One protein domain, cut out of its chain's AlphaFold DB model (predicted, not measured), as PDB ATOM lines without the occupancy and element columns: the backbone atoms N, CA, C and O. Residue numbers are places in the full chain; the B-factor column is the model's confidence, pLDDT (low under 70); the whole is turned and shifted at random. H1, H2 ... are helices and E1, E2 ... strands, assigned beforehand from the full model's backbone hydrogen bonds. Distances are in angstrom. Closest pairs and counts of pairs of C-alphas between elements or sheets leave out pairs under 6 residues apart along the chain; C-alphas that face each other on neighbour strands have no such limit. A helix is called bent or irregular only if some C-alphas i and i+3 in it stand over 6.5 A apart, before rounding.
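AT A GLANCE: This is residues 540 to 757 of the 894 residues of an uncharacterized protein of Porphyridium purpureum (UniProt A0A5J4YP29). A twisted five-stranded sheet has the long helix H1 packed on one face and the short H5 on the other, while H4 packs on H1 beyond the sheet. The helical hairpin of H7 and H8 lies past H4, and residues 608 to 613, of which 608 belongs to H1, stick out and stand free. The 218 printed residues hold eight named helices and five named strands, in the order E1 E2 E3 H1 E4 H2 H3 H4 E5 H5 H6 H7 H8; the mixed sheet runs E3 E2 E1 E4 E5. The class is mixed, helices and strands; the whole is compact, with a radius of gyration of the C-alphas of 17.4 A and spans of 51 by 49 by 28 A.

IN THESE COORDINATES: E1, residues 542 to 550, starts at C-alpha 542 (244.082, 140.589, 155.662) and is 27.0 A long; E2 is 558 to 564, 20.1 A, and E3 573 to 576. H1, 579 to 608, is 30.3 A long and irregular: C-alphas 584 and 587 are 9.9 A apart, with a kink of 124 degrees near residue 587. E4 is 620 to 624, H2 627 to 641, 22.2 A, H3 646 to 649, H4 659 to 675, 24.4 A, E5 678 to 682, H5 689 to 697, H6 709 to 720 and H7 722 to 736, 21.0 A. H8, 739 to 757, 29.3 A, ends at C-alpha 757 (201.222, 135.692, 164.627).

HOW THE PARTS SIT: E1, E2 and E3 form a meander, each strand the antiparallel neighbour of the one before, with N 546 and O 562 3.0 A apart and N 563 and O 573 2.9 A apart. E4 is parallel to E1, N 543 to O 621 2.9 A, and to E5, N 681 to O 622 2.9 A. E3, H1, E4 make a split strand-helix-strand unit, two same-way strands with E2 and E1 between them, its crossover right-handed; E4, H2 H3 H4, E5 make an unsplit one, its strands parallel neighbours. Helices on both faces give three layers: H1, H2, H4 and H6 on one, H5 on the opposite face. The closest C-alphas of H1 and E1 are Ala 547 and Glu 591, 5.0 A, and of H5 and E2, Gly 562 and Ala 695, 4.0 A. H2 lies over E5, Arg 627 and Trp 682 being their closest C-alphas at 5.5 A. H6 lies over E3, their closest C-alphas being Ala 575 and Gln 709, 5.0 A. H1 and H4 touch at a shallow tilt of 15 degrees, the same way, Ala 596 to Met 665 being the closest C-alphas at 4.9 A. H4 touches H7 at a steep tilt of 38 degrees, closest C-alphas Val 667 and Ile 732, 5.6 A. In the hairpin, H7 and H8 touch at 12 degrees, a shallow tilt, opposite ways, closest C-alphas Ala 733 and Val 741, 5.3 A. H3 touches no helix. O i to N i+4 pairs are within hydrogen-bond range throughout H2, H5, H6 and H7, and in 22 of 26 in H1, 12 of 13 in H4 and 13 of 15 in H8; H3 is too short for one.

THE WHOLE: The C-alphas of Leu 554 and Val 613 are farthest apart, 56.1 A. The printed part has no cut; the links H1 to E4 and H5 to H6 are long. Mean pLDDT of the printed part is 81.2; 50 residues are under 70, among them 609 to 617, 643 to 655 and 738 to 757.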
ATOM      1  N   PHE A 540     243.923 144.031 149.589       80.50
ATOM      2  CA  PHE A 540     243.979 143.475 150.937       80.50
ATOM      3  C   PHE A 540     244.101 141.956 150.868       80.50
ATOM      4  O   PHE A 540     243.394 141.274 150.119       80.50
ATOM      5  N   ASP A 541     244.984 141.442 151.713       88.06
ATOM      6  CA  ASP A 541     245.111 140.013 151.993       88.06
ATOM      7  C   ASP A 541     244.601 139.689 153.409       88.06
ATOM      8  O   ASP A 541     244.369 138.528 153.740       88.06
ATOM      9  N   TYR A 542     244.415 140.715 154.248       94.00
ATOM     10  CA  TYR A 542     244.082 140.589 155.662       94.00
ATOM     11  C   TYR A 542     243.004 141.597 156.039       94.00
ATOM     12  O   TYR A 542     243.157 142.788 155.773       94.00
ATOM     13  N   VAL A 543     241.947 141.113 156.679       96.12
ATOM     14  CA  VAL A 543     240.867 141.929 157.236       96.12
ATOM     15  C   VAL A 543     240.730 141.558 158.698       96.12
ATOM     16  O   VAL A 543     240.772 140.381 159.042       96.12
ATOM     17  N   HIS A 544     240.617 142.557 159.557       97.44
ATOM     18  CA  HIS A 544     240.498 142.392 160.998       97.44
ATOM     19  C   HIS A 544     239.110 142.848 161.430       97.44
ATOM     20  O   HIS A 544     238.692 143.928 161.024       97.44
ATOM     21  N   VAL A 545     238.409 142.049 162.227       97.88
ATOM     22  CA  VAL A 545     237.101 142.401 162.796       97.88
ATOM     23  C   VAL A 545     237.132 142.223 164.304       97.88
ATOM     24  O   VAL A 545     237.805 141.313 164.788       97.88
ATOM     25  N   ASP A 546     236.450 143.108 165.019       97.56
ATOM     26  CA  ASP A 546     236.316 143.101 166.479       97.56
ATOM     27  C   ASP A 546     235.021 143.844 166.853       97.56
ATOM     28  O   ASP A 546     234.551 144.714 166.104       97.56
ATOM     29  N   ALA A 547     234.454 143.524 168.009       96.50
ATOM     30  CA  ALA A 547     233.342 144.235 168.602       96.50
ATOM     31  C   ALA A 547     233.630 144.659 170.044       96.50
ATOM     32  O   ALA A 547     234.372 144.060 170.814       96.50
ATOM     33  N   SER A 548     232.975 145.736 170.462       94.69
ATOM     34  CA  SER A 548     233.068 146.228 171.825       94.69
ATOM     35  C   SER A 548     231.668 146.372 172.392       94.69
ATOM     36  O   SER A 548     230.895 147.227 171.972       94.69
ATOM     37  N   HIS A 549     231.340 145.577 173.407       93.44
ATOM     38  CA  HIS A 549     230.047 145.616 174.089       93.44
ATOM     39  C   HIS A 549     230.241 146.048 175.544       93.44
ATOM     40  O   HIS A 549     230.966 145.402 176.297       93.44
ATOM     41  N   THR A 550     229.619 147.158 175.946       89.00
ATOM     42  CA  THR A 550     229.586 147.561 177.357       89.00
ATOM     43  C   THR A 550     228.284 147.036 177.974       89.00
ATOM     44  O   THR A 550     227.215 147.479 177.545       89.00
ATOM     45  N   PRO A 551     228.337 146.096 178.942       80.81
ATOM     46  CA  PRO A 551     227.133 145.562 179.580       80.81
ATOM     47  C   PRO A 551     226.318 146.675 180.251       80.81
ATOM     48  O   PRO A 551     226.873 147.704 180.639       80.81
ATOM     49  N   LYS A 552     224.994 146.477 180.362       72.50
ATOM     50  CA  LYS A 552     224.060 147.471 180.924       72.50
ATOM     51  C   LYS A 552     224.507 147.879 182.339       72.50
ATOM     52  O   LYS A 552     224.361 147.111 183.283       72.50
ATOM     53  N   GLY A 553     225.042 149.095 182.465       70.00
ATOM     54  CA  GLY A 553     225.056 149.857 183.714       70.00
ATOM     55  C   GLY A 553     223.846 150.799 183.767       70.00
ATOM     56  O   GLY A 553     222.893 150.630 183.011       70.00
ATOM     57  N   LEU A 554     223.897 151.844 184.602       57.94
ATOM     58  CA  LEU A 554     222.878 152.915 184.642       57.94
ATOM     59  C   LEU A 554     222.680 153.638 183.291       57.94
ATOM     60  O   LEU A 554     221.631 154.230 183.058       57.94
ATOM     61  N   ASN A 555     223.663 153.555 182.392       63.34
ATOM     62  CA  ASN A 555     223.582 154.073 181.030       63.34
ATOM     63  C   ASN A 555     223.300 152.919 180.052       63.34
ATOM     64  O   ASN A 555     223.865 151.834 180.195       63.34
ATOM     65  N   ARG A 556     222.420 153.161 179.066       73.94
ATOM     66  CA  ARG A 556     221.989 152.192 178.034       73.94
ATOM     67  C   ARG A 556     223.178 151.387 177.489       73.94
ATOM     68  O   ARG A 556     224.229 151.968 177.228       73.94
ATOM     69  N   ALA A 557     223.003 150.073 177.305       76.75
ATOM     70  CA  ALA A 557     224.032 149.229 176.692       76.75
ATOM     71  C   ALA A 557     224.448 149.818 175.344       76.75
ATOM     72  O   ALA A 557     223.612 150.042 174.468       76.75
ATOM     73  N   LYS A 558     225.749 150.069 175.205       88.62
ATOM     74  CA  LYS A 558     226.362 150.533 173.965       88.62
ATOM     75  C   LYS A 558     227.202 149.401 173.410       88.62
ATOM     76  O   LYS A 558     228.103 148.900 174.092       88.62
ATOM     77  N   ALA A 559     226.907 149.024 172.175       93.12
ATOM     78  CA  ALA A 559     227.762 148.139 171.415       93.12
ATOM     79  C   ALA A 559     228.228 148.838 170.145       93.12
ATOM     80  O   ALA A 559     227.478 149.586 169.520       93.12
ATOM     81  N   SER A 560     229.474 148.594 169.794       94.81
ATOM     82  CA  SER A 560     230.125 149.121 168.607       94.81
ATOM     83  C   SER A 560     230.948 148.019 167.967       94.81
ATOM     84  O   SER A 560     231.280 147.020 168.610       94.81
ATOM     85  N   LEU A 561     231.277 148.200 166.697       96.50
ATOM     86  CA  LEU A 561     232.096 147.263 165.951       96.50
ATOM     87  C   LEU A 561     233.153 147.985 165.128       96.50
ATOM     88  O   LEU A 561     232.987 149.147 164.744       96.50
ATOM     89  N   GLY A 562     234.243 147.269 164.877       96.56
ATOM     90  CA  GLY A 562     235.391 147.727 164.121       96.56
ATOM     91  C   GLY A 562     235.755 146.728 163.030       96.56
ATOM     92  O   GLY A 562     235.914 145.538 163.290       96.56
ATOM     93  N   VAL A 563     235.927 147.214 161.801       97.31
ATOM     94  CA  VAL A 563     236.463 146.434 160.678       97.31
ATOM     95  C   VAL A 563     237.659 147.180 160.107       97.31
ATOM     96  O   VAL A 563     237.525 148.306 159.638       97.31
ATOM     97  N   HIS A 564     238.833 146.559 160.116       95.88
ATOM     98  CA  HIS A 564     240.078 147.172 159.669       95.88
ATOM     99  C   HIS A 564     240.668 146.438 158.453       95.88
ATOM    100  O   HIS A 564     241.144 145.302 158.555       95.88
ATOM    101  N   PHE A 565     240.702 147.134 157.316       93.06
ATOM    102  CA  PHE A 565     241.356 146.732 156.066       93.06
ATOM    103  C   PHE A 565     242.794 147.260 155.959       93.06
ATOM    104  O   PHE A 565     243.647 146.634 155.329       93.06
ATOM    105  N   GLY A 566     243.089 148.397 156.593       91.00
ATOM    106  CA  GLY A 566     244.397 149.040 156.526       91.00
ATOM    107  C   GLY A 566     244.410 150.436 157.144       91.00
ATOM    108  O   GLY A 566     243.371 151.022 157.443       91.00
ATOM    109  N   ILE A 567     245.609 150.996 157.315       87.69
ATOM    110  CA  ILE A 567     245.772 152.366 157.814       87.69
ATOM    111  C   ILE A 567     245.192 153.334 156.778       87.69
ATOM    112  O   ILE A 567     245.643 153.326 155.633       87.69
ATOM    113  N   ALA A 568     244.241 154.170 157.208       85.81
ATOM    114  CA  ALA A 568     243.520 155.126 156.362       85.81
ATOM    115  C   ALA A 568     242.795 154.480 155.166       85.81
ATOM    116  O   ALA A 568     242.622 155.107 154.124       85.81
ATOM    117  N   ASP A 569     242.384 153.218 155.303       85.38
ATOM    118  CA  ASP A 569     241.585 152.556 154.281       85.38
ATOM    119  C   ASP A 569     240.130 153.035 154.358       85.38
ATOM    120  O   ASP A 569     239.489 152.960 155.410       85.38
ATOM    121  N   SER A 570     239.600 153.524 153.238       83.62
ATOM    122  CA  SER A 570     238.227 154.030 153.149       83.62
ATOM    123  C   SER A 570     237.172 152.961 153.429       83.62
ATOM    124  O   SER A 570     236.051 153.317 153.780       83.62
ATOM    125  N   ARG A 571     237.520 151.669 153.348       87.88
ATOM    126  CA  ARG A 571     236.638 150.531 153.656       87.88
ATOM    127  C   ARG A 571     236.605 150.164 155.135       87.88
ATOM    128  O   ARG A 571     235.842 149.279 155.516       87.88
ATOM    129  N   ASN A 572     237.443 150.790 155.965       93.12
ATOM    130  CA  ASN A 572     237.378 150.580 157.407       93.12
ATOM    131  C   ASN A 572     235.956 150.866 157.914       93.12
ATOM    132  O   ASN A 572     235.248 151.698 157.357       93.12
ATOM    133  N   VAL A 573     235.530 150.189 158.970       93.94
ATOM    134  CA  VAL A 573     234.234 150.433 159.609       93.94
ATOM    135  C   VAL A 573     234.494 150.736 161.069       93.94
ATOM    136  O   VAL A 573     235.201 149.980 161.730       93.94
ATOM    137  N   ALA A 574     233.945 151.845 161.550       94.69
ATOM    138  CA  ALA A 574     233.912 152.214 162.959       94.69
ATOM    139  C   ALA A 574     232.501 152.720 163.236       94.69
ATOM    140  O   ALA A 574     232.142 153.818 162.813       94.69
ATOM    141  N   ALA A 575     231.680 151.868 163.844       94.06
ATOM    142  CA  ALA A 575     230.235 152.043 163.813       94.06
ATOM    143  C   ALA A 575     229.557 151.592 165.107       94.06
ATOM    144  O   ALA A 575     230.007 150.658 165.776       94.06
ATOM    145  N   LEU A 576     228.442 152.247 165.428       93.75
ATOM    146  CA  LEU A 576     227.539 151.845 166.501       93.75
ATOM    147  C   LEU A 576     226.639 150.714 166.011       93.75
ATOM    148  O   LEU A 576     226.098 150.752 164.904       93.75
ATOM    149  N   CYS A 577     226.442 149.710 166.858       91.94
ATOM    150  CA  CYS A 577     225.463 148.669 166.596       91.94
ATOM    151  C   CYS A 577     224.046 149.226 166.839       91.94
ATOM    152  O   CYS A 577     223.812 149.823 167.897       91.94
ATOM    153  N   PRO A 578     223.090 149.012 165.917       87.50
ATOM    154  CA  PRO A 578     221.684 149.337 166.129       87.50
ATOM    155  C   PRO A 578     221.168 148.763 167.453       87.50
ATOM    156  O   PRO A 578     221.405 147.595 167.767       87.50
ATOM    157  N   SER A 579     220.457 149.577 168.237       84.62
ATOM    158  CA  SER A 579     220.007 149.190 169.583       84.62
ATOM    159  C   SER A 579     219.064 147.988 169.577       84.62
ATOM    160  O   SER A 579     219.043 147.214 170.524       84.62
ATOM    161  N   ASN A 580     218.301 147.803 168.503       82.31
ATOM    162  CA  ASN A 580     217.412 146.656 168.351       82.31
ATOM    163  C   ASN A 580     218.164 145.326 168.144       82.31
ATOM    164  O   ASN A 580     217.615 144.282 168.469       82.31
ATOM    165  N   LEU A 581     219.419 145.341 167.678       81.56
ATOM    166  CA  LEU A 581     220.259 144.134 167.598       81.56
ATOM    167  C   LEU A 581     220.966 143.834 168.920       81.56
ATOM    168  O   LEU A 581     221.095 142.675 169.315       81.56
ATOM    169  N   THR A 582     221.405 144.871 169.638       75.75
ATOM    170  CA  THR A 582     222.185 144.689 170.873       75.75
ATOM    171  C   THR A 582     221.371 144.064 171.999       75.75
ATOM    172  O   THR A 582     221.906 143.273 172.776       75.75
ATOM    173  N   GLU A 583     220.076 144.379 172.084       72.44
ATOM    174  CA  GLU A 583     219.196 143.827 173.118       72.44
ATOM    175  C   GLU A 583     218.861 142.351 172.892       72.44
ATOM    176  O   GLU A 583     218.666 141.607 173.855       72.44
ATOM    177  N   VAL A 584     218.847 141.913 171.632       61.19
ATOM    178  CA  VAL A 584     218.450 140.551 171.267       61.19
ATOM    179  C   VAL A 584     219.626 139.585 171.351       61.19
ATOM    180  O   VAL A 584     219.416 138.429 171.708       61.19
ATOM    181  N   GLU A 585     220.859 140.028 171.108       73.81
ATOM    182  CA  GLU A 585     221.951 139.096 170.803       73.81
ATOM    183  C   GLU A 585     223.174 139.160 171.752       73.81
ATOM    184  O   GLU A 585     224.046 138.286 171.717       73.81
ATOM    185  N   GLY A 586     223.242 140.139 172.664       86.50
ATOM    186  CA  GLY A 586     224.355 140.264 173.619       86.50
ATOM    187  C   GLY A 586     225.716 140.484 172.941       86.50
ATOM    188  O   GLY A 586     225.786 140.898 171.788       86.50
ATOM    189  N   SER A 587     226.830 140.218 173.639       90.56
ATOM    190  CA  SER A 587     228.170 140.435 173.061       90.56
ATOM    191  C   SER A 587     228.460 139.523 171.864       90.56
ATOM    192  O   SER A 587     229.143 139.941 170.939       90.56
ATOM    193  N   TYR A 588     227.905 138.307 171.859       92.19
ATOM    194  CA  TYR A 588     228.092 137.314 170.796       92.19
ATOM    195  C   TYR A 588     227.528 137.800 169.455       92.19
ATOM    196  O   TYR A 588     228.208 137.696 168.437       92.19
ATOM    197  N   GLY A 589     226.321 138.375 169.451       91.62
ATOM    198  CA  GLY A 589     225.732 138.927 168.227       91.62
ATOM    199  C   GLY A 589     226.547 140.053 167.623       91.62
ATOM    200  O   GLY A 589     226.746 140.100 166.417       91.62
ATOM    201  N   VAL A 590     227.086 140.942 168.461       94.06
ATOM    202  CA  VAL A 590     227.850 142.101 167.975       94.06
ATOM    203  C   VAL A 590     229.168 141.656 167.329       94.06
ATOM    204  O   VAL A 590     229.552 142.211 166.303       94.06
ATOM    205  N   GLU A 591     229.822 140.619 167.861       95.75
ATOM    206  CA  GLU A 591     231.007 140.000 167.241       95.75
ATOM    207  C   GLU A 591     230.683 139.385 165.872       95.75
ATOM    208  O   GLU A 591     231.384 139.617 164.882       95.75
ATOM    209  N   LEU A 592     229.582 138.631 165.787       95.62
ATOM    210  CA  LEU A 592     229.114 138.055 164.524       95.62
ATOM    211  C   LEU A 592     228.688 139.146 163.528       95.62
ATOM    212  O   LEU A 592     228.933 139.013 162.329       95.62
ATOM    213  N   LEU A 593     228.136 140.261 164.008       95.50
ATOM    214  CA  LEU A 593     227.762 141.406 163.179       95.50
ATOM    215  C   LEU A 593     228.997 142.115 162.628       95.50
ATOM    216  O   LEU A 593     229.016 142.483 161.452       95.50
ATOM    217  N   ALA A 594     230.049 142.258 163.438       96.88
ATOM    218  CA  ALA A 594     231.341 142.773 162.993       96.88
ATOM    219  C   ALA A 594     231.927 141.894 161.878       96.88
ATOM    220  O   ALA A 594     232.358 142.405 160.839       96.88
ATOM    221  N   ALA A 595     231.876 140.568 162.049       97.31
ATOM    222  CA  ALA A 595     232.295 139.611 161.028       97.31
ATOM    223  C   ALA A 595     231.452 139.723 159.748       97.31
ATOM    224  O   ALA A 595     232.019 139.799 158.655       97.31
ATOM    225  N   ALA A 596     230.123 139.808 159.865       96.38
ATOM    226  CA  ALA A 596     229.221 139.988 158.733       96.38
ATOM    227  C   ALA A 596     229.511 141.293 157.970       96.38
ATOM    228  O   ALA A 596     229.603 141.264 156.744       96.38
ATOM    229  N   CYS A 597     229.758 142.406 158.669       96.06
ATOM    230  CA  CYS A 597     230.156 143.681 158.058       96.06
ATOM    231  C   CYS A 597     231.515 143.588 157.344       96.06
ATOM    232  O   CYS A 597     231.681 144.118 156.244       96.06
ATOM    233  N   GLY A 598     232.485 142.884 157.938       96.12
ATOM    234  CA  GLY A 598     233.780 142.627 157.307       96.12
ATOM    235  C   GLY A 598     233.659 141.805 156.026       96.12
ATOM    236  O   GLY A 598     234.254 142.155 155.007       96.12
ATOM    237  N   LEU A 599     232.845 140.748 156.045       96.44
ATOM    238  CA  LEU A 599     232.545 139.926 154.872       96.44
ATOM    239  C   LEU A 599     231.810 140.730 153.793       96.44
ATOM    240  O   LEU A 599     232.165 140.643 152.620       96.44
ATOM    241  N   ASP A 600     230.842 141.559 154.179       94.00
ATOM    242  CA  ASP A 600     230.099 142.432 153.270       94.00
ATOM    243  C   ASP A 600     231.044 143.378 152.505       94.00
ATOM    244  O   ASP A 600     231.001 143.458 151.276       94.00
ATOM    245  N   GLN A 601     231.992 144.008 153.206       91.06
ATOM    246  CA  GLN A 601     233.028 144.843 152.588       91.06
ATOM    247  C   GLN A 601     234.001 144.059 151.696       91.06
ATOM    248  O   GLN A 601     234.352 144.527 150.608       91.06
ATOM    249  N   ILE A 602     234.410 142.851 152.101       92.31
ATOM    250  CA  ILE A 602     235.235 141.973 151.254       92.31
ATOM    251  C   ILE A 602     234.504 141.655 149.948       92.31
ATOM    252  O   ILE A 602     235.105 141.707 148.869       92.31
ATOM    253  N   LEU A 603     233.218 141.316 150.037       90.56
ATOM    254  CA  LEU A 603     232.386 140.950 148.900       90.56
ATOM    255  C   LEU A 603     232.166 142.139 147.962       90.56
ATOM    256  O   LEU A 603     232.372 142.004 146.757       90.56
ATOM    257  N   ARG A 604     231.863 143.319 148.513       87.31
ATOM    258  CA  ARG A 604     231.771 144.581 147.765       87.31
ATOM    259  C   ARG A 604     233.031 144.871 146.983       87.31
ATOM    260  O   ARG A 604     232.946 145.081 145.784       87.31
ATOM    261  N   PHE A 605     234.197 144.797 147.617       84.25
ATOM    262  CA  PHE A 605     235.454 144.985 146.900       84.25
ATOM    263  C   PHE A 605     235.676 143.923 145.817       84.25
ATOM    264  O   PHE A 605     236.151 144.231 144.729       84.25
ATOM    265  N   THR A 606     235.311 142.671 146.103       84.00
ATOM    266  CA  THR A 606     235.452 141.555 145.156       84.00
ATOM    267  C   THR A 606     234.565 141.731 143.916       84.00
ATOM    268  O   THR A 606     234.938 141.279 142.837       84.00
ATOM    269  N   LEU A 607     233.414 142.393 144.054       82.62
ATOM    270  CA  LEU A 607     232.456 142.636 142.971       82.62
ATOM    271  C   LEU A 607     232.597 144.021 142.314       82.62
ATOM    272  O   LEU A 607     232.217 144.174 141.156       82.62
ATOM    273  N   ALA A 608     233.127 145.021 143.020       72.38
ATOM    274  CA  ALA A 608     233.265 146.391 142.520       72.38
ATOM    275  C   ALA A 608     234.383 146.554 141.478       72.38
ATOM    276  O   ALA A 608     234.310 147.461 140.659       72.38
ATOM    277  N   GLY A 609     235.399 145.685 141.473       63.78
ATOM    278  CA  GLY A 609     236.407 145.667 140.409       63.78
ATOM    279  C   GLY A 609     235.965 144.829 139.203       63.78
ATOM    280  O   GLY A 609     235.369 143.765 139.382       63.78
ATOM    281  N   SER A 610     236.321 145.245 137.980       47.31
ATOM    282  CA  SER A 610     236.413 144.321 136.832       47.31
ATOM    283  C   SER A 610     237.867 143.893 136.629       47.31
ATOM    284  O   SER A 610     238.656 144.655 136.070       47.31
ATOM    285  N   PRO A 611     238.253 142.693 137.092       53.09
ATOM    286  CA  PRO A 611     239.458 142.029 136.646       53.09
ATOM    287  C   PRO A 611     239.065 141.110 135.491       53.09
ATOM    288  O   PRO A 611     238.546 140.010 135.712       53.09
ATOM    289  N   HIS A 612     239.312 141.504 134.244       40.41
ATOM    290  CA  HIS A 612     239.453 140.452 133.249       40.41
ATOM    291  C   HIS A 612     240.667 139.631 133.625       40.41
ATOM    292  O   HIS A 612     241.780 140.140 133.652       40.41
ATOM    293  N   VAL A 613     240.399 138.347 133.870       43.91
ATOM    294  CA  VAL A 613     241.388 137.278 133.992       43.91
ATOM    295  C   VAL A 613     242.127 137.356 135.329       43.91
ATOM    296  O   VAL A 613     242.913 138.256 135.608       43.91
ATOM    297  N   GLU A 614     241.844 136.392 136.199       49.06
ATOM    298  CA  GLU A 614     242.618 136.149 137.410       49.06
ATOM    299  C   GLU A 614     244.130 136.229 137.126       49.06
ATOM    300  O   GLU A 614     244.646 135.504 136.277       49.06
ATOM    301  N   PRO A 615     244.890 136.880 138.012       40.19
ATOM    302  CA  PRO A 615     246.097 136.252 138.497       40.19
ATOM    303  C   PRO A 615     245.823 135.818 139.930       40.19
ATOM    304  O   PRO A 615     246.551 136.214 140.824       40.19
ATOM    305  N   LYS A 616     244.760 135.026 140.145       54.44
ATOM    306  CA  LYS A 616     244.286 134.552 141.452       54.44
ATOM    307  C   LYS A 616     244.055 135.723 142.397       54.44
ATOM    308  O   LYS A 616     245.000 136.221 143.007       54.44
ATOM    309  N   LEU A 617     242.800 136.144 142.573       65.75
ATOM    310  CA  LEU A 617     242.495 136.995 143.724       65.75
ATOM    311  C   LEU A 617     243.112 136.313 144.945       65.75
ATOM    312  O   LEU A 617     242.794 135.155 145.234       65.75
ATOM    313  N   ASN A 618     244.076 136.989 145.580       79.44
ATOM    314  CA  ASN A 618     244.832 136.389 146.668       79.44
ATOM    315  C   ASN A 618     243.848 135.838 147.694       79.44
ATOM    316  O   ASN A 618     242.740 136.363 147.855       79.44
ATOM    317  N   ALA A 619     244.241 134.795 148.415       88.81
ATOM    318  CA  ALA A 619     243.439 134.386 149.549       88.81
ATOM    319  C   ALA A 619     243.257 135.592 150.484       88.81
ATOM    320  O   ALA A 619     244.240 136.216 150.882       88.81
ATOM    321  N   VAL A 620     242.012 135.938 150.801       92.75
ATOM    322  CA  VAL A 620     241.729 136.902 151.863       92.75
ATOM    323  C   VAL A 620     241.650 136.135 153.170       92.75
ATOM    324  O   VAL A 620     240.979 135.108 153.258       92.75
ATOM    325  N   THR A 621     242.352 136.620 154.187       95.50
ATOM    326  CA  THR A 621     242.229 136.105 155.547       95.50
ATOM    327  C   THR A 621     241.443 137.091 156.402       95.50
ATOM    328  O   THR A 621     241.897 138.213 156.611       95.50
ATOM    329  N   LEU A 622     240.288 136.665 156.907       97.44
ATOM    330  CA  LEU A 622     239.513 137.392 157.905       97.44
ATOM    331  C   LEU A 622     239.946 136.928 159.301       97.44
ATOM    332  O   LEU A 622     239.863 135.740 159.623       97.44
ATOM    333  N   PHE A 623     240.435 137.859 160.109       97.69
ATOM    334  CA  PHE A 623     240.825 137.641 161.491       97.69
ATOM    335  C   PHE A 623     239.760 138.178 162.436       97.69
ATOM    336  O   PHE A 623     239.367 139.333 162.311       97.69
ATOM    337  N   SER A 624     239.373 137.358 163.405       97.31
ATOM    338  CA  SER A 624     238.511 137.738 164.525       97.31
ATOM    339  C   SER A 624     239.128 137.220 165.820       97.31
ATOM    340  O   SER A 624     239.744 136.151 165.829       97.31
ATOM    341  N   ASP A 625     238.987 137.957 166.913       96.12
ATOM    342  CA  ASP A 625     239.339 137.502 168.259       96.12
ATOM    343  C   ASP A 625     238.216 136.719 168.947       96.12
ATOM    344  O   ASP A 625     238.460 136.029 169.943       96.12
ATOM    345  N   PHE A 626     237.031 136.684 168.339       95.81
ATOM    346  CA  PHE A 626     235.915 135.857 168.761       95.81
ATOM    347  C   PHE A 626     236.085 134.401 168.295       95.81
ATOM    348  O   PHE A 626     235.687 133.993 167.204       95.81
ATOM    349  N   ARG A 627     236.714 133.584 169.149       94.12
ATOM    350  CA  ARG A 627     237.040 132.171 168.874       94.12
ATOM    351  C   ARG A 627     235.856 131.312 168.388       94.12
ATOM    352  O   ARG A 627     236.068 130.582 167.413       94.12
ATOM    353  N   PRO A 628     234.641 131.408 168.971       93.19
ATOM    354  CA  PRO A 628     233.512 130.586 168.540       93.19
ATOM    355  C   PRO A 628     233.137 130.770 167.067       93.19
ATOM    356  O   PRO A 628     232.646 129.827 166.461       93.19
ATOM    357  N   PHE A 629     233.413 131.929 166.454       92.81
ATOM    358  CA  PHE A 629     233.127 132.150 165.033       92.81
ATOM    359  C   PHE A 629     233.865 131.158 164.125       92.81
ATOM    360  O   PHE A 629     233.258 130.547 163.248       92.81
ATOM    361  N   ALA A 630     235.169 130.959 164.338       91.38
ATOM    362  CA  ALA A 630     235.954 130.048 163.507       91.38
ATOM    363  C   ALA A 630     235.596 128.572 163.760       91.38
ATOM    364  O   ALA A 630     235.591 127.778 162.821       91.38
ATOM    365  N   GLU A 631     235.300 128.217 165.013       91.31
ATOM    366  CA  GLU A 631     234.930 126.852 165.411       91.31
ATOM    367  C   GLU A 631     233.547 126.471 164.860       91.31
ATOM    368  O   GLU A 631     233.435 125.484 164.134       91.31
ATOM    369  N   GLN A 632     232.528 127.310 165.073       90.69
ATOM    370  CA  GLN A 632     231.170 127.063 164.575       90.69
ATOM    371  C   GLN A 632     231.104 127.073 163.047       90.69
ATOM    372  O   GLN A 632     230.387 126.271 162.458       90.69
ATOM    373  N   LEU A 633     231.882 127.924 162.370       91.44
ATOM    374  CA  LEU A 633     231.942 127.879 160.909       91.44
ATOM    375  C   LEU A 633     232.517 126.552 160.394       91.44
ATOM    376  O   LEU A 633     232.034 126.029 159.392       91.44
ATOM    377  N   ALA A 634     233.541 126.011 161.059       89.06
ATOM    378  CA  ALA A 634     234.105 124.718 160.688       89.06
ATOM    379  C   ALA A 634     233.091 123.582 160.898       89.06
ATOM    380  O   ALA A 634     233.007 122.684 160.062       89.06
ATOM    381  N   GLU A 635     232.295 123.649 161.967       87.50
ATOM    382  CA  GLU A 635     231.183 122.723 162.212       87.50
ATOM    383  C   GLU A 635     230.102 122.837 161.131       87.50
ATOM    384  O   GLU A 635     229.680 121.817 160.587       87.50
ATOM    385  N   ILE A 636     229.704 124.059 160.755       85.88
ATOM    386  CA  ILE A 636     228.763 124.312 159.653       85.88
ATOM    387  C   ILE A 636     229.290 123.689 158.361       85.88
ATOM    388  O   ILE A 636     228.590 122.905 157.723       85.88
ATOM    389  N   ASP A 637     230.536 123.994 157.988       86.00
ATOM    390  CA  ASP A 637     231.160 123.468 156.774       86.00
ATOM    391  C   ASP A 637     231.217 121.928 156.780       86.00
ATOM    392  O   ASP A 637     230.921 121.302 155.760       86.00
ATOM    393  N   ALA A 638     231.531 121.305 157.923       84.69
ATOM    394  CA  ALA A 638     231.524 119.850 158.068       84.69
ATOM    395  C   ALA A 638     230.117 119.263 157.864       84.69
ATOM    396  O   ALA A 638     229.946 118.325 157.081       84.69
ATOM    397  N   CYS A 639     229.097 119.871 158.478       79.12
ATOM    398  CA  CYS A 639     227.706 119.435 158.346       79.12
ATOM    399  C   CYS A 639     227.226 119.458 156.884       79.12
ATOM    400  O   CYS A 639     226.479 118.574 156.458       79.12
ATOM    401  N   TRP A 640     227.674 120.432 156.085       73.94
ATOM    402  CA  TRP A 640     227.331 120.496 154.663       73.94
ATOM    403  C   TRP A 640     227.990 119.391 153.836       73.94
ATOM    404  O   TRP A 640     227.364 118.865 152.913       73.94
ATOM    405  N   THR A 641     229.223 118.999 154.170       74.75
ATOM    406  CA  THR A 641     229.939 117.944 153.434       74.75
ATOM    407  C   THR A 641     229.360 116.543 153.637       74.75
ATOM    408  O   THR A 641     229.454 115.716 152.731       74.75
ATOM    409  N   GLU A 642     228.720 116.278 154.777       74.56
ATOM    410  CA  GLU A 642     228.196 114.949 155.133       74.56
ATOM    411  C   GLU A 642     226.749 114.696 154.661       74.56
ATOM    412  O   GLU A 642     226.186 113.633 154.918       74.56
ATOM    413  N   GLY A 643     226.155 115.629 153.909       64.50
ATOM    414  CA  GLY A 643     224.781 115.509 153.417       64.50
ATOM    415  C   GLY A 643     223.760 115.947 154.464       64.50
ATOM    416  O   GLY A 643     222.986 115.131 154.958       64.50
ATOM    417  N   PHE A 644     223.784 117.250 154.762       63.44
ATOM    418  CA  PHE A 644     222.972 117.963 155.751       63.44
ATOM    419  C   PHE A 644     221.550 117.398 155.929       63.44
ATOM    420  O   PHE A 644     220.715 117.467 155.025       63.44
ATOM    421  N   ASP A 645     221.281 116.864 157.120       65.31
ATOM    422  CA  ASP A 645     219.956 116.452 157.584       65.31
ATOM    423  C   ASP A 645     219.576 117.366 158.757       65.31
ATOM    424  O   ASP A 645     219.947 117.092 159.902       65.31
ATOM    425  N   LEU A 646     218.898 118.489 158.459       54.75
ATOM    426  CA  LEU A 646     218.499 119.506 159.455       54.75
ATOM    427  C   LEU A 646     217.792 118.891 160.665       54.75
ATOM    428  O   LEU A 646     217.920 119.400 161.776       54.75
ATOM    429  N   ALA A 647     217.054 117.802 160.449       54.78
ATOM    430  CA  ALA A 647     216.262 117.159 161.483       54.78
ATOM    431  C   ALA A 647     217.114 116.365 162.486       54.78
ATOM    432  O   ALA A 647     216.672 116.132 163.608       54.78
ATOM    433  N   LYS A 648     218.328 115.934 162.114       60.22
ATOM    434  CA  LYS A 648     219.135 115.039 162.957       60.22
ATOM    435  C   LYS A 648     220.082 115.740 163.910       60.22
ATOM    436  O   LYS A 648     220.447 115.139 164.916       60.22
ATOM    437  N   THR A 649     220.530 116.954 163.603       55.00
ATOM    438  CA  THR A 649     221.618 117.546 164.388       55.00
ATOM    439  C   THR A 649     221.138 118.226 165.662       55.00
ATOM    440  O   THR A 649     221.941 118.320 166.581       55.00
ATOM    441  N   GLY A 650     219.878 118.683 165.766       52.75
ATOM    442  CA  GLY A 650     219.319 119.334 166.976       52.75
ATOM    443  C   GLY A 650     220.101 120.562 167.492       52.75
ATOM    444  O   GLY A 650     219.742 121.162 168.496       52.75
ATOM    445  N   MET A 651     221.178 120.912 166.793       45.56
ATOM    446  CA  MET A 651     222.284 121.799 167.141       45.56
ATOM    447  C   MET A 651     222.786 122.430 165.841       45.56
ATOM    448  O   MET A 651     223.984 122.498 165.577       45.56
ATOM    449  N   SER A 652     221.874 122.830 164.956       56.62
ATOM    450  CA  SER A 652     222.303 123.672 163.855       56.62
ATOM    451  C   SER A 652     222.592 125.053 164.455       56.62
ATOM    452  O   SER A 652     221.703 125.632 165.078       56.62
ATOM    453  N   PRO A 653     223.782 125.646 164.282       55.50
ATOM    454  CA  PRO A 653     223.975 127.072 164.562       55.50
ATOM    455  C   PRO A 653     223.001 127.966 163.759       55.50
ATOM    456  O   PRO A 653     222.817 129.131 164.102       55.50
ATOM    457  N   LEU A 654     222.303 127.405 162.757       62.31
ATOM    458  CA  LEU A 654     221.181 128.028 162.042       62.31
ATOM    459  C   LEU A 654     219.803 127.807 162.696       62.31
ATOM    460  O   LEU A 654     218.833 128.366 162.209       62.31
ATOM    461  N   SER A 655     219.680 127.012 163.760       57.22
ATOM    462  CA  SER A 655     218.415 126.739 164.468       57.22
ATOM    463  C   SER A 655     218.386 127.317 165.890       57.22
ATOM    464  O   SER A 655     217.650 126.830 166.743       57.22
ATOM    465  N   GLY A 656     219.216 128.326 166.170       71.94
ATOM    466  CA  GLY A 656     219.321 128.967 167.484       71.94
ATOM    467  C   GLY A 656     219.006 130.463 167.463       71.94
ATOM    468  O   GLY A 656     218.665 131.033 166.433       71.94
ATOM    469  N   ARG A 657     219.206 131.126 168.610       68.25
ATOM    470  CA  ARG A 657     218.988 132.577 168.811       68.25
ATOM    471  C   ARG A 657     219.759 133.482 167.832       68.25
ATOM    472  O   ARG A 657     219.411 134.644 167.691       68.25
ATOM    473  N   PHE A 658     220.779 132.943 167.167       76.12
ATOM    474  CA  PHE A 658     221.637 133.640 166.207       76.12
ATOM    475  C   PHE A 658     221.443 133.141 164.766       76.12
ATOM    476  O   PHE A 658     222.299 133.370 163.913       76.12
ATOM    477  N   SER A 659     220.355 132.419 164.480       81.44
ATOM    478  CA  SER A 659     220.089 131.848 163.154       81.44
ATOM    479  C   SER A 659     220.146 132.909 162.056       81.44
ATOM    480  O   SER A 659     220.869 132.744 161.077       81.44
ATOM    481  N   ALA A 660     219.461 134.033 162.267       90.06
ATOM    482  CA  ALA A 660     219.405 135.173 161.360       90.06
ATOM    483  C   ALA A 660     220.800 135.683 160.966       90.06
ATOM    484  O   ALA A 660     221.155 135.724 159.785       90.06
ATOM    485  N   ILE A 661     221.635 136.003 161.959       92.25
ATOM    486  CA  ILE A 661     222.975 136.531 161.708       92.25
ATOM    487  C   ILE A 661     223.896 135.499 161.055       92.25
ATOM    488  O   ILE A 661     224.675 135.850 160.166       92.25
ATOM    489  N   TRP A 662     223.759 134.219 161.407       92.31
ATOM    490  CA  TRP A 662     224.493 133.145 160.743       92.31
ATOM    491  C   TRP A 662     224.072 132.959 159.286       92.31
ATOM    492  O   TRP A 662     224.952 132.770 158.453       92.31
ATOM    493  N   ILE A 663     222.784 133.059 158.948       91.44
ATOM    494  CA  ILE A 663     222.298 132.985 157.559       91.44
ATOM    495  C   ILE A 663     222.926 134.111 156.724       91.44
ATOM    496  O   ILE A 663     223.604 133.845 155.725       91.44
ATOM    497  N   VAL A 664     222.787 135.354 157.195       92.75
ATOM    498  CA  VAL A 664     223.318 136.570 156.551       92.75
ATOM    499  C   VAL A 664     224.843 136.498 156.402       92.75
ATOM    500  O   VAL A 664     225.409 136.877 155.371       92.75
ATOM    501  N   MET A 665     225.544 135.988 157.412       94.81
ATOM    502  CA  MET A 665     226.995 135.837 157.371       94.81
ATOM    503  C   MET A 665     227.431 134.698 156.439       94.81
ATOM    504  O   MET A 665     228.364 134.863 155.648       94.81
ATOM    505  N   TYR A 666     226.761 133.547 156.499       94.38
ATOM    506  CA  TYR A 666     227.154 132.350 155.763       94.38
ATOM    507  C   TYR A 666     226.949 132.509 154.259       94.38
ATOM    508  O   TYR A 666     227.835 132.139 153.488       94.38
ATOM    509  N   VAL A 667     225.860 133.152 153.821       93.69
ATOM    510  CA  VAL A 667     225.671 133.458 152.395       93.69
ATOM    511  C   VAL A 667     226.815 134.324 151.851       93.69
ATOM    512  O   VAL A 667     227.327 134.060 150.764       93.69
ATOM    513  N   ARG A 668     227.315 135.293 152.635       95.00
ATOM    514  CA  ARG A 668     228.469 136.132 152.260       95.00
ATOM    515  C   ARG A 668     229.755 135.318 152.207       95.00
ATOM    516  O   ARG A 668     230.527 135.477 151.265       95.00
ATOM    517  N   ILE A 669     229.975 134.415 153.164       95.12
ATOM    518  CA  ILE A 669     231.111 133.480 153.148       95.12
ATOM    519  C   ILE A 669     231.092 132.645 151.867       95.12
ATOM    520  O   ILE A 669     232.119 132.558 151.192       95.12
ATOM    521  N   LEU A 670     229.945 132.061 151.511       92.94
ATOM    522  CA  LEU A 670     229.807 131.253 150.303       92.94
ATOM    523  C   LEU A 670     230.018 132.082 149.038       92.94
ATOM    524  O   LEU A 670     230.792 131.664 148.182       92.94
ATOM    525  N   LEU A 671     229.413 133.269 148.937       91.31
ATOM    526  CA  LEU A 671     229.618 134.177 147.805       91.31
ATOM    527  C   LEU A 671     231.093 134.560 147.649       91.31
ATOM    528  O   LEU A 671     231.641 134.463 146.554       91.31
ATOM    529  N   ILE A 672     231.777 134.930 148.736       92.25
ATOM    530  CA  ILE A 672     233.207 135.256 148.680       92.25
ATOM    531  C   ILE A 672     234.008 134.029 148.259       92.25
ATOM    532  O   ILE A 672     234.806 134.153 147.338       92.25
ATOM    533  N   ARG A 673     233.783 132.857 148.872       90.44
ATOM    534  CA  ARG A 673     234.460 131.596 148.510       90.44
ATOM    535  C   ARG A 673     234.222 131.204 147.054       90.44
ATOM    536  O   ARG A 673     235.106 130.614 146.439       90.44
ATOM    537  N   TYR A 674     233.061 131.559 146.506       85.81
ATOM    538  CA  TYR A 674     232.730 131.363 145.099       85.81
ATOM    539  C   TYR A 674     233.593 132.244 144.181       85.81
ATOM    540  O   TYR A 674     233.943 131.834 143.076       85.81
ATOM    541  N   PHE A 675     233.964 133.448 144.627       85.19
ATOM    542  CA  PHE A 675     234.742 134.404 143.832       85.19
ATOM    543  C   PHE A 675     236.251 134.407 144.118       85.19
ATOM    544  O   PHE A 675     237.019 134.795 143.241       85.19
ATOM    545  N   ARG A 676     236.690 134.024 145.322       86.56
ATOM    546  CA  ARG A 676     238.103 133.959 145.732       86.56
ATOM    547  C   ARG A 676     238.296 133.098 146.987       86.56
ATOM    548  O   ARG A 676     237.371 132.957 147.784       86.56
ATOM    549  N   PRO A 677     239.511 132.593 147.266       90.44
ATOM    550  CA  PRO A 677     239.765 131.876 148.511       90.44
ATOM    551  C   PRO A 677     239.573 132.789 149.736       90.44
ATOM    552  O   PRO A 677     240.204 133.843 149.839       90.44
ATOM    553  N   LEU A 678     238.734 132.359 150.679       94.00
ATOM    554  CA  LEU A 678     238.516 133.010 151.972       94.00
ATOM    555  C   LEU A 678     238.982 132.083 153.091       94.00
ATOM    556  O   LEU A 678     238.543 130.938 153.191       94.00
ATOM    557  N   ILE A 679     239.857 132.603 153.941       94.75
ATOM    558  CA  ILE A 679     240.377 131.920 155.117       94.75
ATOM    559  C   ILE A 679     239.890 132.688 156.340       94.75
ATOM    560  O   ILE A 679     240.121 133.886 156.448       94.75
ATOM    561  N   ILE A 680     239.244 132.012 157.281       96.19
ATOM    562  CA  ILE A 680     238.828 132.620 158.546       96.19
ATOM    563  C   ILE A 680     239.745 132.085 159.638       96.19
ATOM    564  O   ILE A 680     240.004 130.883 159.707       96.19
ATOM    565  N   LYS A 681     240.319 132.985 160.436       95.81
ATOM    566  CA  LYS A 681     241.259 132.633 161.502       95.81
ATOM    567  C   LYS A 681     240.914 133.356 162.785       95.81
ATOM    568  O   LYS A 681     240.704 134.565 162.789       95.81
ATOM    569  N   TRP A 682     240.990 132.615 163.881       96.75
ATOM    570  CA  TRP A 682     241.050 133.225 165.193       96.75
ATOM    571  C   TRP A 682     242.396 133.934 165.396       96.75
ATOM    572  O   TRP A 682     243.449 133.436 164.975       96.75
ATOM    573  N   LYS A 683     242.362 135.098 166.040       95.31
ATOM    574  CA  LYS A 683     243.538 135.895 166.369       95.31
ATOM    575  C   LYS A 683     243.342 136.569 167.733       95.31
ATOM    576  O   LYS A 683     242.372 137.294 167.866       95.31
ATOM    577  N   PRO A 684     244.246 136.406 168.718       94.00
ATOM    578  CA  PRO A 684     244.115 137.068 170.018       94.00
ATOM    579  C   PRO A 684     243.980 138.592 169.896       94.00
ATOM    580  O   PRO A 684     244.649 139.198 169.043       94.00
ATOM    581  N   ARG A 685     243.182 139.200 170.780       89.50
ATOM    582  CA  ARG A 685     242.854 140.634 170.782       89.50
ATOM    583  C   ARG A 685     244.082 141.543 170.791       89.50
ATOM    584  O   ARG A 685     244.117 142.522 170.053       89.50
ATOM    585  N   GLU A 686     245.150 141.173 171.500       89.12
ATOM    586  CA  GLU A 686     246.413 141.933 171.560       89.12
ATOM    587  C   GLU A 686     247.061 142.100 170.182       89.12
ATOM    588  O   GLU A 686     247.842 143.014 169.935       89.12
ATOM    589  N   THR A 687     246.747 141.190 169.263       88.25
ATOM    590  CA  THR A 687     247.241 141.216 167.889       88.25
ATOM    591  C   THR A 687     246.168 141.645 166.880       88.25
ATOM    592  O   THR A 687     246.471 141.750 165.687       88.25
ATOM    593  N   ASN A 688     244.947 141.920 167.350       93.19
ATOM    594  CA  ASN A 688     243.808 142.464 166.607       93.19
ATOM    595  C   ASN A 688     243.531 143.949 166.947       93.19
ATOM    596  O   ASN A 688     242.491 144.482 166.575       93.19
ATOM    597  N   GLU A 689     244.494 144.621 167.599       95.00
ATOM    598  CA  GLU A 689     244.414 145.992 168.142       95.00
ATOM    599  C   GLU A 689     243.767 147.002 167.181       95.00
ATOM    600  O   GLU A 689     242.945 147.800 167.596       95.00
ATOM    601  N   ALA A 690     244.056 146.949 165.878       95.12
ATOM    602  CA  ALA A 690     243.509 147.925 164.935       95.12
ATOM    603  C   ALA A 690     241.981 147.837 164.754       95.12
ATOM    604  O   ALA A 690     241.328 148.870 164.637       95.12
ATOM    605  N   ALA A 691     241.406 146.630 164.726       96.69
ATOM    606  CA  ALA A 691     239.950 146.478 164.691       96.69
ATOM    607  C   ALA A 691     239.338 146.843 166.048       96.69
ATOM    608  O   ALA A 691     238.302 147.502 166.089       96.69
ATOM    609  N   HIS A 692     240.042 146.512 167.134       96.31
ATOM    610  CA  HIS A 692     239.648 146.894 168.481       96.31
ATOM    611  C   HIS A 692     239.514 148.411 168.648       96.31
ATOM    612  O   HIS A 692     238.486 148.907 169.100       96.31
ATOM    613  N   GLU A 693     240.537 149.157 168.230       95.00
ATOM    614  CA  GLU A 693     240.549 150.617 168.279       95.00
ATOM    615  C   GLU A 693     239.420 151.214 167.434       95.00
ATOM    616  O   GLU A 693     238.747 152.132 167.889       95.00
ATOM    617  N   LEU A 694     239.126 150.665 166.247       95.19
ATOM    618  CA  LEU A 694     237.968 151.112 165.459       95.19
ATOM    619  C   LEU A 694     236.638 150.847 166.177       95.19
ATOM    620  O   LEU A 694     235.744 151.691 166.130       95.19
ATOM    621  N   ALA A 695     236.509 149.717 166.879       95.50
ATOM    622  CA  ALA A 695     235.339 149.457 167.708       95.50
ATOM    623  C   ALA A 695     235.249 150.463 168.871       95.50
ATOM    624  O   ALA A 695     234.160 150.947 169.177       95.50
ATOM    625  N   LEU A 696     236.366 150.837 169.503       93.44
ATOM    626  CA  LEU A 696     236.388 151.870 170.548       93.44
ATOM    627  C   LEU A 696     236.042 153.263 170.004       93.44
ATOM    628  O   LEU A 696     235.262 153.969 170.637       93.44
ATOM    629  N   VAL A 697     236.542 153.629 168.822       92.12
ATOM    630  CA  VAL A 697     236.172 154.879 168.135       92.12
ATOM    631  C   VAL A 697     234.674 154.908 167.852       92.12
ATOM    632  O   VAL A 697     234.021 155.900 168.143       92.12
ATOM    633  N   GLY A 698     234.099 153.795 167.384       88.69
ATOM    634  CA  GLY A 698     232.655 153.689 167.167       88.69
ATOM    635  C   GLY A 698     231.812 153.874 168.436       88.69
ATOM    636  O   GLY A 698     230.619 154.114 168.325       88.69
ATOM    637  N   LYS A 699     232.392 153.767 169.640       87.88
ATOM    638  CA  LYS A 699     231.707 154.016 170.923       87.88
ATOM    639  C   LYS A 699     231.663 155.489 171.317       87.88
ATOM    640  O   LYS A 699     230.814 155.858 172.134       87.88
ATOM    641  N   ASP A 700     232.603 156.284 170.820       85.31
ATOM    642  CA  ASP A 700     232.751 157.678 171.208       85.31
ATOM    643  C   ASP A 700     231.767 158.548 170.420       85.31
ATOM    644  O   ASP A 700     232.003 158.903 169.269       85.31
ATOM    645  N   GLU A 701     230.640 158.892 171.049       72.19
ATOM    646  CA  GLU A 701     229.632 159.794 170.471       72.19
ATOM    647  C   GLU A 701     230.192 161.194 170.184       72.19
ATOM    648  O   GLU A 701     229.596 161.926 169.401       72.19
ATOM    649  N   ALA A 702     231.323 161.580 170.795       67.00
ATOM    650  CA  ALA A 702     231.967 162.862 170.521       67.00
ATOM    651  C   ALA A 702     232.713 162.880 169.177       67.00
ATOM    652  O   ALA A 702     233.115 163.950 168.716       67.00
ATOM    653  N   TYR A 703     232.915 161.719 168.552       68.38
ATOM    654  CA  TYR A 703     233.500 161.628 167.227       68.38
ATOM    655  C   TYR A 703     232.397 161.677 166.161       68.38
ATOM    656  O   TYR A 703     231.764 160.673 165.849       68.38
ATOM    657  N   ASP A 704     232.248 162.839 165.517       54.78
ATOM    658  CA  ASP A 704     231.372 163.049 164.348       54.78
ATOM    659  C   ASP A 704     231.710 162.133 163.146       54.78
ATOM    660  O   ASP A 704     231.000 162.122 162.140       54.78
ATOM    661  N   CYS A 705     232.789 161.343 163.210       55.31
ATOM    662  CA  CYS A 705     233.208 160.446 162.138       55.31
ATOM    663  C   CYS A 705     232.826 158.982 162.404       55.31
ATOM    664  O   CYS A 705     233.688 158.106 162.522       55.31
ATOM    665  N   ILE A 706     231.526 158.681 162.438       78.94
ATOM    666  CA  ILE A 706     231.085 157.289 162.309       78.94
ATOM    667  C   ILE A 706     231.401 156.818 160.885       78.94
ATOM    668  O   ILE A 706     230.710 157.151 159.918       78.94
ATOM    669  N   HIS A 707     232.487 156.059 160.741       82.50
ATOM    670  CA  HIS A 707     233.006 155.677 159.435       82.50
ATOM    671  C   HIS A 707     232.250 154.463 158.897       82.50
ATOM    672  O   HIS A 707     232.269 153.380 159.485       82.50
ATOM    673  N   ASN A 708     231.573 154.659 157.766       86.44
ATOM    674  CA  ASN A 708     230.744 153.662 157.093       86.44
ATOM    675  C   ASN A 708     229.620 153.021 157.947       86.44
ATOM    676  O   ASN A 708     229.279 151.853 157.738       86.44
ATOM    677  N   GLN A 709     228.963 153.786 158.836       91.06
ATOM    678  CA  GLN A 709     227.784 153.337 159.617       91.06
ATOM    679  C   GLN A 709     226.722 152.631 158.767       91.06
ATOM    680  O   GLN A 709     226.056 151.695 159.205       91.06
ATOM    681  N   ARG A 710     226.569 153.081 157.521       85.56
ATOM    682  CA  ARG A 710     225.600 152.538 156.579       85.56
ATOM    683  C   ARG A 710     225.752 151.030 156.365       85.56
ATOM    684  O   ARG A 710     224.736 150.363 156.235       85.56
ATOM    685  N   ILE A 711     226.975 150.494 156.355       89.81
ATOM    686  CA  ILE A 711     227.194 149.046 156.195       89.81
ATOM    687  C   ILE A 711     226.543 148.297 157.353       89.81
ATOM    688  O   ILE A 711     225.824 147.331 157.130       89.81
ATOM    689  N   VAL A 712     226.754 148.777 158.581       92.38
ATOM    690  CA  VAL A 712     226.168 148.176 159.782       92.38
ATOM    691  C   VAL A 712     224.653 148.275 159.751       92.38
ATOM    692  O   VAL A 712     223.979 147.307 160.080       92.38
ATOM    693  N   ASN A 713     224.107 149.405 159.299       89.88
ATOM    694  CA  ASN A 713     222.661 149.568 159.158       89.88
ATOM    695  C   ASN A 713     222.080 148.603 158.114       89.88
ATOM    696  O   ASN A 713     221.055 147.985 158.374       89.88
ATOM    697  N   THR A 714     222.736 148.443 156.961       88.88
ATOM    698  CA  THR A 714     222.310 147.507 155.909       88.88
ATOM    699  C   THR A 714     222.376 146.064 156.398       88.88
ATOM    700  O   THR A 714     221.368 145.366 156.364       88.88
ATOM    701  N   VAL A 715     223.522 145.616 156.922       92.06
ATOM    702  CA  VAL A 715     223.663 144.247 157.449       92.06
ATOM    703  C   VAL A 715     222.690 144.019 158.606       92.06
ATOM    704  O   VAL A 715     222.043 142.981 158.665       92.06
ATOM    705  N   GLY A 716     222.517 145.004 159.485       92.12
ATOM    706  CA  GLY A 716     221.565 144.938 160.586       92.12
ATOM    707  C   GLY A 716     220.109 144.815 160.134       92.12
ATOM    708  O   GLY A 716     219.373 144.000 160.681       92.12
ATOM    709  N   ALA A 717     219.708 145.559 159.100       89.56
ATOM    710  CA  ALA A 717     218.387 145.430 158.490       89.56
ATOM    711  C   ALA A 717     218.185 144.043 157.858       89.56
ATOM    712  O   ALA A 717     217.093 143.488 157.928       89.56
ATOM    713  N   HIS A 718     219.240 143.453 157.288       90.62
ATOM    714  CA  HIS A 718     219.177 142.107 156.720       90.62
ATOM    715  C   HIS A 718     218.965 141.054 157.804       90.62
ATOM    716  O   HIS A 718     218.099 140.207 157.635       90.62
ATOM    717  N   VAL A 719     219.686 141.159 158.927       91.38
ATOM    718  CA  VAL A 719     219.524 140.284 160.108       91.38
ATOM    719  C   VAL A 719     218.115 140.383 160.710       91.38
ATOM    720  O   VAL A 719     217.658 139.476 161.396       91.38
ATOM    721  N   GLN A 720     217.401 141.480 160.468       89.88
ATOM    722  CA  GLN A 720     216.038 141.681 160.969       89.88
ATOM    723  C   GLN A 720     214.957 141.293 159.959       89.88
ATOM    724  O   GLN A 720     213.788 141.200 160.330       89.88
ATOM    725  N   SER A 721     215.320 141.062 158.697       88.50
ATOM    726  CA  SER A 721     214.367 140.818 157.618       88.50
ATOM    727  C   SER A 721     214.164 139.322 157.391       88.50
ATOM    728  O   SER A 721     215.008 138.630 156.823       88.50
ATOM    729  N   THR A 722     212.993 138.820 157.782       87.12
ATOM    730  CA  THR A 722     212.577 137.428 157.540       87.12
ATOM    731  C   THR A 722     212.508 137.094 156.050       87.12
ATOM    732  O   THR A 722     212.918 136.009 155.636       87.12
ATOM    733  N   GLU A 723     212.052 138.038 155.227       85.62
ATOM    734  CA  GLU A 723     212.048 137.903 153.769       85.62
ATOM    735  C   GLU A 723     213.468 137.791 153.210       85.62
ATOM    736  O   GLU A 723     213.731 136.955 152.343       85.62
ATOM    737  N   HIS A 724     214.408 138.579 153.738       87.50
ATOM    738  CA  HIS A 724     215.801 138.497 153.317       87.50
ATOM    739  C   HIS A 724     216.432 137.163 153.723       87.50
ATOM    740  O   HIS A 724     217.105 136.536 152.909       87.50
ATOM    741  N   HIS A 725     216.141 136.661 154.929       89.12
ATOM    742  CA  HIS A 725     216.589 135.332 155.357       89.12
ATOM    743  C   HIS A 725     216.090 134.225 154.422       89.12
ATOM    744  O   HIS A 725     216.846 133.312 154.089       89.12
ATOM    745  N   ALA A 726     214.839 134.313 153.955       85.44
ATOM    746  CA  ALA A 726     214.285 133.377 152.978       85.44
ATOM    747  C   ALA A 726     215.106 133.346 151.683       85.44
ATOM    748  O   ALA A 726     215.370 132.277 151.125       85.44
ATOM    749  N   LEU A 727     215.479 134.525 151.186       86.44
ATOM    750  CA  LEU A 727     216.248 134.680 149.958       86.44
ATOM    751  C   LEU A 727     217.696 134.209 150.146       86.44
ATOM    752  O   LEU A 727     218.194 133.441 149.323       86.44
ATOM    753  N   ASP A 728     218.331 134.562 151.261       90.06
ATOM    754  CA  ASP A 728     219.684 134.120 151.598       90.06
ATOM    755  C   ASP A 728     219.760 132.597 151.744       90.06
ATOM    756  O   ASP A 728     220.688 131.974 151.230       90.06
ATOM    757  N   MET A 729     218.751 131.963 152.343       86.19
ATOM    758  CA  MET A 729     218.669 130.504 152.423       86.19
ATOM    759  C   MET A 729     218.491 129.841 151.051       86.19
ATOM    760  O   MET A 729     219.141 128.828 150.774       86.19
ATOM    761  N   LYS A 730     217.685 130.423 150.150       85.31
ATOM    762  CA  LYS A 730     217.603 129.961 148.750       85.31
ATOM    763  C   LYS A 730     218.955 130.079 148.046       85.31
ATOM    764  O   LYS A 730     219.352 129.158 147.332       85.31
ATOM    765  N   LEU A 731     219.673 131.177 148.273       88.31
ATOM    766  CA  LEU A 731     220.992 131.405 147.690       88.31
ATOM    767  C   LEU A 731     222.044 130.443 148.261       88.31
ATOM    768  O   LEU A 731     222.845 129.904 147.501       88.31
ATOM    769  N   ILE A 732     222.013 130.152 149.564       88.75
ATOM    770  CA  ILE A 732     222.849 129.123 150.204       88.75
ATOM    771  C   ILE A 732     222.570 127.751 149.578       88.75
ATOM    772  O   ILE A 732     223.506 127.076 149.147       88.75
ATOM    773  N   ALA A 733     221.297 127.357 149.466       83.75
ATOM    774  CA  ALA A 733     220.894 126.094 148.843       83.75
ATOM    775  C   ALA A 733     221.429 125.969 147.407       83.75
ATOM    776  O   ALA A 733     221.965 124.926 147.018       83.75
ATOM    777  N   PHE A 734     221.317 127.057 146.640       86.38
ATOM    778  CA  PHE A 734     221.826 127.152 145.278       86.38
ATOM    779  C   PHE A 734     223.356 127.025 145.216       86.38
ATOM    780  O   PHE A 734     223.874 126.209 144.453       86.38
ATOM    781  N   LEU A 735     224.079 127.795 146.035       85.50
ATOM    782  CA  LEU A 735     225.545 127.833 146.073       85.50
ATOM    783  C   LEU A 735     226.159 126.494 146.484       85.50
ATOM    784  O   LEU A 735     227.184 126.092 145.937       85.50
ATOM    785  N   LEU A 736     225.519 125.794 147.419       83.12
ATOM    786  CA  LEU A 736     225.945 124.468 147.855       83.12
ATOM    787  C   LEU A 736     225.511 123.357 146.890       83.12
ATOM    788  O   LEU A 736     225.990 122.233 147.010       83.12
ATOM    789  N   GLN A 737     224.632 123.662 145.927       78.38
ATOM    790  CA  GLN A 737     224.025 122.691 145.012       78.38
ATOM    791  C   GLN A 737     223.352 121.530 145.762       78.38
ATOM    792  O   GLN A 737     223.448 120.375 145.345       78.38
ATOM    793  N   ILE A 738     222.672 121.824 146.878       58.00
ATOM    794  CA  ILE A 738     221.980 120.825 147.703       58.00
ATOM    795  C   ILE A 738     220.465 121.015 147.526       58.00
ATOM    796  O   ILE A 738     219.881 121.872 148.192       58.00
ATOM    797  N   PRO A 739     219.791 120.206 146.680       47.66
ATOM    798  CA  PRO A 739     218.354 120.344 146.424       47.66
ATOM    799  C   PRO A 739     217.493 120.274 147.695       47.66
ATOM    800  O   PRO A 739     216.504 120.989 147.805       47.66
ATOM    801  N   LYS A 740     217.908 119.473 148.689       49.53
ATOM    802  CA  LYS A 740     217.168 119.243 149.946       49.53
ATOM    803  C   LYS A 740     217.068 120.466 150.867       49.53
ATOM    804  O   LYS A 740     216.183 120.514 151.712       49.53
ATOM    805  N   VAL A 741     217.950 121.459 150.722       49.25
ATOM    806  CA  VAL A 741     217.896 122.688 151.540       49.25
ATOM    807  C   VAL A 741     216.712 123.557 151.130       49.25
ATOM    808  O   VAL A 741     216.139 124.248 151.968       49.25
ATOM    809  N   PHE A 742     216.308 123.493 149.860       44.88
ATOM    810  CA  PHE A 742     215.184 124.269 149.345       44.88
ATOM    811  C   PHE A 742     213.865 123.883 150.035       44.88
ATOM    812  O   PHE A 742     213.101 124.761 150.437       44.88
ATOM    813  N   ASP A 743     213.654 122.585 150.261       50.25
ATOM    814  CA  ASP A 743     212.465 122.062 150.942       50.25
ATOM    815  C   ASP A 743     212.458 122.428 152.438       50.25
ATOM    816  O   ASP A 743     211.452 122.922 152.946       50.25
ATOM    817  N   ALA A 744     213.604 122.316 153.120       49.81
ATOM    818  CA  ALA A 744     213.736 122.693 154.531       49.81
ATOM    819  C   ALA A 744     213.616 124.209 154.777       49.81
ATOM    820  O   ALA A 744     213.108 124.644 155.808       49.81
ATOM    821  N   THR A 745     214.042 125.035 153.813       50.62
ATOM    822  CA  THR A 745     213.873 126.497 153.876       50.62
ATOM    823  C   THR A 745     212.391 126.873 153.872       50.62
ATOM    824  O   THR A 745     211.976 127.782 154.588       50.62
ATOM    825  N   ARG A 746     211.569 126.150 153.100       51.84
ATOM    826  CA  ARG A 746     210.120 126.373 153.031       51.84
ATOM    827  C   ARG A 746     209.430 126.072 154.364       51.84
ATOM    828  O   ARG A 746     208.563 126.836 154.776       51.84
ATOM    829  N   GLU A 747     209.833 125.000 155.041       56.09
ATOM    830  CA  GLU A 747     209.312 124.621 156.362       56.09
ATOM    831  C   GLU A 747     209.771 125.588 157.464       56.09
ATOM    832  O   GLU A 747     208.974 125.992 158.310       56.09
ATOM    833  N   HIS A 748     211.029 126.040 157.422       51.84
ATOM    834  CA  HIS A 748     211.554 126.968 158.425       51.84
ATOM    835  C   HIS A 748     210.894 128.357 158.362       51.84
ATOM    836  O   HIS A 748     210.617 128.956 159.403       51.84
ATOM    837  N   LEU A 749     210.593 128.850 157.155       48.53
ATOM    838  CA  LEU A 749     209.860 130.106 156.955       48.53
ATOM    839  C   LEU A 749     208.407 130.019 157.430       48.53
ATOM    840  O   LEU A 749     207.872 131.004 157.937       48.53
ATOM    841  N   ALA A 750     207.784 128.844 157.316       56.22
ATOM    842  CA  ALA A 750     206.442 128.612 157.837       56.22
ATOM    843  C   ALA A 750     206.405 128.673 159.379       56.22
ATOM    844  O   ALA A 750     205.479 129.263 159.933       56.22
ATOM    845  N   MET A 751     207.433 128.158 160.071       56.09
ATOM    846  CA  MET A 751     207.537 128.271 161.537       56.09
ATOM    847  C   MET A 751     207.655 129.726 162.009       56.09
ATOM    848  O   MET A 751     206.888 130.145 162.875       56.09
ATOM    849  N   TYR A 752     208.549 130.524 161.412       48.28
ATOM    850  CA  TYR A 752     208.728 131.927 161.816       48.28
ATOM    851  C   TYR A 752     207.485 132.792 161.558       48.28
ATOM    852  O   TYR A 752     207.189 133.688 162.345       48.28
ATOM    853  N   GLY A 753     206.723 132.505 160.495       46.84
ATOM    854  CA  GLY A 753     205.434 133.162 160.256       46.84
ATOM    855  C   GLY A 753     204.391 132.855 161.340       46.84
ATOM    856  O   GLY A 753     203.594 133.723 161.688       46.84
ATOM    857  N   SER A 754     204.422 131.646 161.911       50.00
ATOM    858  CA  SER A 754     203.486 131.220 162.961       50.00
ATOM    859  C   SER A 754     203.832 131.746 164.365       50.00
ATOM    860  O   SER A 754     202.920 132.098 165.117       50.00
ATOM    861  N   GLU A 755     205.120 131.888 164.707       46.12
ATOM    862  CA  GLU A 755     205.568 132.470 165.989       46.12
ATOM    863  C   GLU A 755     205.274 133.977 166.092       46.12
ATOM    864  O   GLU A 755     204.942 134.475 167.167       46.12
ATOM    865  N   LEU A 756     205.331 134.714 164.976       39.56
ATOM    866  CA  LEU A 756     205.040 136.153 164.967       39.56
ATOM    867  C   LEU A 756     203.532 136.450 165.089       39.56
ATOM    868  O   LEU A 756     203.139 137.424 165.728       39.56
ATOM    869  N   MET A 757     202.685 135.593 164.507       38.91
ATOM    870  CA  MET A 757     201.222 135.692 164.627       38.91
ATOM    871  C   MET A 757     200.755 135.369 166.052       38.91
ATOM    872  O   MET A 757     199.909 136.065 166.607       38.91
TER     873      MET A 757